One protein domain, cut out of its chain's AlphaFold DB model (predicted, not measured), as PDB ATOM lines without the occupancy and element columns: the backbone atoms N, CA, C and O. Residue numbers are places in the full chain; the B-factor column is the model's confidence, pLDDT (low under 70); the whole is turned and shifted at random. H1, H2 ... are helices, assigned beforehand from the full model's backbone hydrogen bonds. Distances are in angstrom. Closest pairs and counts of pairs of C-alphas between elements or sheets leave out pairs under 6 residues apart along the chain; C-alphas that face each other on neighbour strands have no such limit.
ATOM      1  N   LEU A  11     -18.208  13.278 -17.055       90.75
ATOM      2  CA  LEU A  11     -16.796  12.883 -17.075       90.75
ATOM      3  C   LEU A  11     -16.057  13.587 -18.215       90.75
ATOM      4  O   LEU A  11     -16.400  13.450 -19.388       90.75
ATOM      5  N   LYS A  12     -14.991  14.308 -17.863       89.12
ATOM      6  CA  LYS A  12     -14.069  14.865 -18.851       89.12
ATOM      7  C   LYS A  12     -13.143  13.760 -19.373       89.12
ATOM      8  O   LYS A  12     -12.653  12.966 -18.567       89.12
ATOM      9  N   PRO A  13     -12.856  13.716 -20.684       85.19
ATOM     10  CA  PRO A  13     -11.838  12.826 -21.225       85.19
ATOM     11  C   PRO A  13     -10.474  13.064 -20.565       85.19
ATOM     12  O   PRO A  13     -10.115  14.201 -20.252       85.19
ATOM     13  N   SER A  14      -9.700  11.994 -20.379       88.38
ATOM     14  CA  SER A  14      -8.335  12.097 -19.856       88.38
ATOM     15  C   SER A  14      -7.412  12.701 -20.913       88.38
ATOM     16  O   SER A  14      -7.213  12.121 -21.981       88.38
ATOM     17  N   ALA A  15      -6.826  13.857 -20.597       86.38
ATOM     18  CA  ALA A  15      -5.854  14.515 -21.463       86.38
ATOM     19  C   ALA A  15      -4.604  13.644 -21.680       86.38
ATOM     20  O   ALA A  15      -4.112  13.550 -22.800       86.38
ATOM     21  N   THR A  16      -4.139  12.949 -20.637       86.94
ATOM     22  CA  THR A  16      -2.968  12.064 -20.708       86.94
ATOM     23  C   THR A  16      -3.201  10.898 -21.666       86.94
ATOM     24  O   THR A  16      -2.359  10.637 -22.517       86.94
ATOM     25  N   LEU A  17      -4.374  10.252 -21.598       86.81
ATOM     26  CA  LEU A  17      -4.718   9.161 -22.519       86.81
ATOM     27  C   LEU A  17      -4.852   9.651 -23.966       86.81
ATOM     28  O   LEU A  17      -4.467   8.943 -24.892       86.81
ATOM     29  N   ALA A  18      -5.383  10.859 -24.172       88.50
ATOM     30  CA  ALA A  18      -5.535  11.422 -25.511       88.50
ATOM     31  C   ALA A  18      -4.178  11.726 -26.171       88.50
ATOM     32  O   ALA A  18      -4.000  11.464 -27.362       88.50
ATOM     33  N   ILE A  19      -3.221  12.261 -25.405       90.06
ATOM     34  CA  ILE A  19      -1.870  12.557 -25.899       90.06
ATOM     35  C   ILE A  19      -1.112  11.261 -26.191       90.06
ATOM     36  O   ILE A  19      -0.534  11.137 -27.269       90.06
ATOM     37  N   ASP A  20      -1.166  10.289 -25.278       89.44
ATOM     38  CA  ASP A  20      -0.509   8.992 -25.451       89.44
ATOM     39  C   ASP A  20      -1.021   8.252 -26.698       89.44
ATOM     40  O   ASP A  20      -0.237   7.833 -27.553       89.44
ATOM     41  N   ALA A  21      -2.345   8.204 -26.884       89.94
ATOM     42  CA  ALA A  21      -2.962   7.602 -28.065       89.94
ATOM     43  C   ALA A  21      -2.525   8.290 -29.369       89.94
ATOM     44  O   ALA A  21      -2.246   7.618 -30.364       89.94
ATOM     45  N   LYS A  22      -2.426   9.626 -29.373       90.81
ATOM     46  CA  LYS A  22      -1.960  10.387 -30.540       90.81
ATOM     47  C   LYS A  22      -0.485  10.120 -30.840       90.81
ATOM     48  O   LYS A  22      -0.138   9.917 -32.000       90.81
ATOM     49  N   ALA A  23       0.372  10.110 -29.820       90.69
ATOM     50  CA  ALA A  23       1.798   9.834 -29.981       90.69
ATOM     51  C   ALA A  23       2.030   8.424 -30.540       90.69
ATOM     52  O   ALA A  23       2.825   8.250 -31.465       90.69
ATOM     53  N   LYS A  24       1.280   7.430 -30.046       89.12
ATOM     54  CA  LYS A  24       1.316   6.058 -30.563       89.12
ATOM     55  C   LYS A  24       0.873   5.980 -32.027       89.12
ATOM     56  O   LYS A  24       1.573   5.368 -32.826       89.12
ATOM     57  N   ALA A  25      -0.227   6.643 -32.389       93.12
ATOM     58  CA  ALA A  25      -0.733   6.652 -33.763       93.12
ATOM     59  C   ALA A  25       0.252   7.290 -34.758       93.12
ATOM     60  O   ALA A  25       0.417   6.784 -35.862       93.12
ATOM     61  N   LEU A  26       0.928   8.378 -34.371       92.81
ATOM     62  CA  LEU A  26       1.956   9.012 -35.206       92.81
ATOM     63  C   LEU A  26       3.184   8.107 -35.373       92.81
ATOM     64  O   LEU A  26       3.677   7.934 -36.485       92.81
ATOM     65  N   LYS A  27       3.626   7.449 -34.296       90.94
ATOM     66  CA  LYS A  27       4.725   6.476 -34.358       90.94
ATOM     67  C   LYS A  27       4.402   5.288 -35.272       90.94
ATOM     68  O   LYS A  27       5.262   4.837 -36.020       90.94
ATOM     69  N   GLU A  28       3.159   4.800 -35.254       92.06
ATOM     70  CA  GLU A  28       2.676   3.744 -36.163       92.06
ATOM     71  C   GLU A  28       2.624   4.196 -37.634       92.06
ATOM     72  O   GLU A  28       2.758   3.368 -38.532       92.06
ATOM     73  N   GLN A  29       2.481   5.500 -37.890       94.94
ATOM     74  CA  GLN A  29       2.544   6.099 -39.230       94.94
ATOM     75  C   GLN A  29       3.984   6.306 -39.733       94.94
ATOM     76  O   GLN A  29       4.174   6.737 -40.868       94.94
ATOM     77  N   GLY A  30       4.992   5.970 -38.922       92.69
ATOM     78  CA  GLY A  30       6.408   6.096 -39.273       92.69
ATOM     79  C   GLY A  30       7.031   7.448 -38.923       92.69
ATOM     80  O   GLY A  30       8.168   7.698 -39.316       92.69
ATOM     81  N   GLU A  31       6.321   8.307 -38.186       92.94
ATOM     82  CA  GLU A  31       6.862   9.566 -37.665       92.94
ATOM     83  C   GLU A  31       7.834   9.296 -36.503       92.94
ATOM     84  O   GLU A  31       7.570   8.461 -35.626       92.94
ATOM     85  N   ASP A  32       8.943  10.037 -36.454       91.81
ATOM     86  CA  ASP A  32       9.911   9.962 -35.356       91.81
ATOM     87  C   ASP A  32       9.412  10.765 -34.144       91.81
ATOM     88  O   ASP A  32       9.569  11.985 -34.058       91.81
ATOM     89  N   ILE A  33       8.734  10.077 -33.220       90.56
ATOM     90  CA  ILE A  33       8.085  10.677 -32.050       90.56
ATOM     91  C   ILE A  33       8.668  10.114 -30.752       90.56
ATOM     92  O   ILE A  33       8.532   8.924 -30.444       90.56
ATOM     93  N   LEU A  34       9.216  11.006 -29.923       86.25
ATOM     94  CA  LEU A  34       9.575  10.720 -28.535       86.25
ATOM     95  C   LEU A  34       8.369  10.971 -27.617       86.25
ATOM     96  O   LEU A  34       8.022  12.115 -27.318       86.25
ATOM     97  N   ASN A  35       7.724   9.900 -27.157       84.81
ATOM     98  CA  ASN A  35       6.593  10.003 -26.235       84.81
ATOM     99  C   ASN A  35       7.077  10.103 -24.780       84.81
ATOM    100  O   ASN A  35       7.504   9.110 -24.199       84.81
ATOM    101  N   LEU A  36       6.968  11.295 -24.188       86.44
ATOM    102  CA  LEU A  36       7.274  11.559 -22.772       86.44
ATOM    103  C   LEU A  36       6.021  11.599 -21.882       86.44
ATOM    104  O   LEU A  36       6.087  12.006 -20.725       86.44
ATOM    105  N   SER A  37       4.862  11.233 -22.431       83.00
ATOM    106  CA  SER A  37       3.585  11.254 -21.708       83.00
ATOM    107  C   SER A  37       3.314   9.943 -20.970       83.00
ATOM    108  O   SER A  37       2.422   9.888 -20.122       83.00
ATOM    109  N   GLU A  38       4.064   8.889 -21.296       78.62
ATOM    110  CA  GLU A  38       3.925   7.575 -20.686       78.62
ATOM    111  C   GLU A  38       4.697   7.519 -19.359       78.62
ATOM    112  O   GLU A  38       5.899   7.757 -19.309       78.62
ATOM    113  N   VAL A  39       3.998   7.193 -18.270       78.44
ATOM    114  CA  VAL A  39       4.576   7.104 -16.911       78.44
ATOM    115  C   VAL A  39       4.852   5.641 -16.523       78.44
ATOM    116  O   VAL A  39       5.041   5.321 -15.351       78.44
ATOM    117  N   LYS A  40       4.853   4.711 -17.490       79.88
ATOM    118  CA  LYS A  40       5.235   3.321 -17.220       79.88
ATOM    119  C   LYS A  40       6.763   3.201 -17.179       79.88
ATOM    120  O   LYS A  40       7.437   3.871 -17.961       79.88
ATOM    121  N   PRO A  41       7.315   2.318 -16.339       83.06
ATOM    122  CA  PRO A  41       8.725   1.989 -16.422       83.06
ATOM    123  C   PRO A  41       9.067   1.298 -17.745       83.06
ATOM    124  O   PRO A  41       8.287   0.505 -18.273       83.06
ATOM    125  N   ASP A  42      10.247   1.601 -18.265       83.69
ATOM    126  CA  ASP A  42      10.817   1.048 -19.495       83.69
ATOM    127  C   ASP A  42      11.400  -0.361 -19.313       83.69
ATOM    128  O   ASP A  42      11.574  -1.094 -20.285       83.69
ATOM    129  N   PHE A  43      11.685  -0.757 -18.073       89.38
ATOM    130  CA  PHE A  43      12.216  -2.076 -17.762       89.38
ATOM    131  C   PHE A  43      11.162  -3.183 -17.850       89.38
ATOM    132  O   PHE A  43       9.981  -3.008 -17.544       89.38
ATOM    133  N   GLU A  44      11.624  -4.378 -18.210       91.25
ATOM    134  CA  GLU A  44      10.788  -5.567 -18.157       91.25
ATOM    135  C   GLU A  44      10.457  -5.978 -16.719       91.25
ATOM    136  O   GLU A  44      11.255  -5.836 -15.790       91.25
ATOM    137  N   THR A  45       9.290  -6.598 -16.553       94.56
ATOM    138  CA  THR A  45       8.948  -7.330 -15.334       94.56
ATOM    139  C   THR A  45      10.039  -8.353 -15.001       94.56
ATOM    140  O   THR A  45      10.439  -9.145 -15.851       94.56
ATOM    141  N   LEU A  46      10.493  -8.382 -13.745       96.25
ATOM    142  CA  LEU A  46      11.554  -9.290 -13.299       96.25
ATOM    143  C   LEU A  46      11.183 -10.770 -13.515       96.25
ATOM    144  O   LEU A  46      10.049 -11.184 -13.264       96.25
ATOM    145  N   GLU A  47      12.168 -11.596 -13.883       97.31
ATOM    146  CA  GLU A  47      11.978 -13.031 -14.171       97.31
ATOM    147  C   GLU A  47      11.366 -13.827 -13.013       97.31
ATOM    148  O   GLU A  47      10.563 -14.730 -13.228       97.31
ATOM    149  N   LEU A  48      11.696 -13.475 -11.769       97.44
ATOM    150  CA  LEU A  48      11.083 -14.076 -10.580       97.44
ATOM    151  C   LEU A  48       9.554 -13.922 -10.592       97.44
ATOM    152  O   LEU A  48       8.837 -14.872 -10.284       97.44
ATOM    153  N   ILE A  49       9.067 -12.734 -10.956       97.50
ATOM    154  CA  ILE A  49       7.636 -12.417 -10.979       97.50
ATOM    155  C   ILE A  49       6.970 -13.191 -12.118       97.50
ATOM    156  O   ILE A  49       5.959 -13.854 -11.894       97.50
ATOM    157  N   LYS A  50       7.579 -13.192 -13.313       97.81
ATOM    158  CA  LYS A  50       7.098 -13.979 -14.461       97.81
ATOM    159  C   LYS A  50       6.970 -15.467 -14.102       97.81
ATOM    160  O   LYS A  50       5.924 -16.067 -14.338       97.81
ATOM    161  N   LYS A  51       7.989 -16.050 -13.460       98.19
ATOM    162  CA  LYS A  51       7.988 -17.455 -13.009       98.19
ATOM    163  C   LYS A  51       6.926 -17.741 -11.952       98.19
ATOM    164  O   LYS A  51       6.279 -18.780 -12.023       98.19
ATOM    165  N   ALA A  52       6.721 -16.836 -10.997       98.06
ATOM    166  CA  ALA A  52       5.663 -16.979 -10.000       98.06
ATOM    167  C   ALA A  52       4.269 -16.986 -10.650       98.06
ATOM    168  O   ALA A  52       3.437 -17.820 -10.295       98.06
ATOM    169  N   CYS A  53       4.031 -16.120 -11.641       97.69
ATOM    170  CA  CYS A  53       2.787 -16.115 -12.412       97.69
ATOM    171  C   CYS A  53       2.584 -17.420 -13.195       97.69
ATOM    172  O   CYS A  53       1.492 -17.978 -13.155       97.69
ATOM    173  N   ILE A  54       3.626 -17.929 -13.865       98.19
ATOM    174  CA  ILE A  54       3.567 -19.210 -14.590       98.19
ATOM    175  C   ILE A  54       3.214 -20.347 -13.628       98.19
ATOM    176  O   ILE A  54       2.259 -21.077 -13.869       98.19
ATOM    177  N   LYS A  55       3.914 -20.434 -12.494       98.31
ATOM    178  CA  LYS A  55       3.656 -21.448 -11.471       98.31
ATOM    179  C   LYS A  55       2.219 -21.388 -10.946       98.31
ATOM    180  O   LYS A  55       1.566 -22.417 -10.833       98.31
ATOM    181  N   ALA A  56       1.700 -20.191 -10.668       97.50
ATOM    182  CA  ALA A  56       0.321 -20.024 -10.215       97.50
ATOM    183  C   ALA A  56      -0.700 -20.517 -11.261       97.50
ATOM    184  O   ALA A  56      -1.713 -21.121 -10.901       97.50
ATOM    185  N   LEU A  57      -0.431 -20.301 -12.554       97.69
ATOM    186  CA  LEU A  57      -1.263 -20.825 -13.639       97.69
ATOM    187  C   LEU A  57      -1.200 -22.356 -13.716       97.69
ATOM    188  O   LEU A  57      -2.246 -22.992 -13.831       97.69
ATOM    189  N   GLU A  58      -0.006 -22.943 -13.613       97.88
ATOM    190  CA  GLU A  58       0.204 -24.400 -13.610       97.88
ATOM    191  C   GLU A  58      -0.474 -25.083 -12.412       97.88
ATOM    192  O   GLU A  58      -1.073 -26.148 -12.557       97.88
ATOM    193  N   GLU A  59      -0.449 -24.447 -11.240       97.69
ATOM    194  CA  GLU A  59      -1.089 -24.926 -10.007       97.69
ATOM    195  C   GLU A  59      -2.605 -24.651  -9.962       97.69
ATOM    196  O   GLU A  59      -3.288 -25.026  -9.009       97.69
ATOM    197  N   GLY A  60      -3.166 -24.020 -10.999       96.38
ATOM    198  CA  GLY A  60      -4.607 -23.840 -11.151       96.38
ATOM    199  C   GLY A  60      -5.212 -22.689 -10.343       96.38
ATOM    200  O   GLY A  60      -6.439 -22.660 -10.186       96.38
TER     201      GLY A  60
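Overview. This is residues 11 to 60 of the 67 residues of an uncharacterized protein of Caldimicrobium sp (UniProt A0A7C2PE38). Helix H1 stands at one end and helix H2 at the other, with no contact between them, joined by a long strap of chain that first folds back beside H1. Residues 40 to 60, H2 among them, stick out from the rest as a free arm. The printed part has 50 residues, with two named helices, H1 then H2, no named strand, and the class all helix. It is extended, with a radius of gyration of the C-alphas of 16.9 A, and flat, spanning 42 by 32 by 17 A.

Arrangement. H1, residues 15 to 28, and H2, residues 47 to 58, are apart, with no C-alpha of the one within 8 A of the other. Residues 40 to 60, of which 47 to 58 belong to H2, stand free. In H1 and H2 every O i to N i+4 pair is within hydrogen-bond range.

Along the chain. H1, the longest helix by residues, measures 20.1 A from C-alpha 15 at (-5.854, 14.515, -21.463) to C-alpha 28. H2 measures 16.4 A and ends with C-alpha 58 at (0.204, -24.400, -13.610).

Size, cuts and confidence. The C-alphas of Glu 31 and Glu 59, the two farthest apart, are 44.9 A apart. The link from H1 to H2, residues 29 to 46, is long. The printed part has no cut, and no printed residue is under 70 in pLDDT.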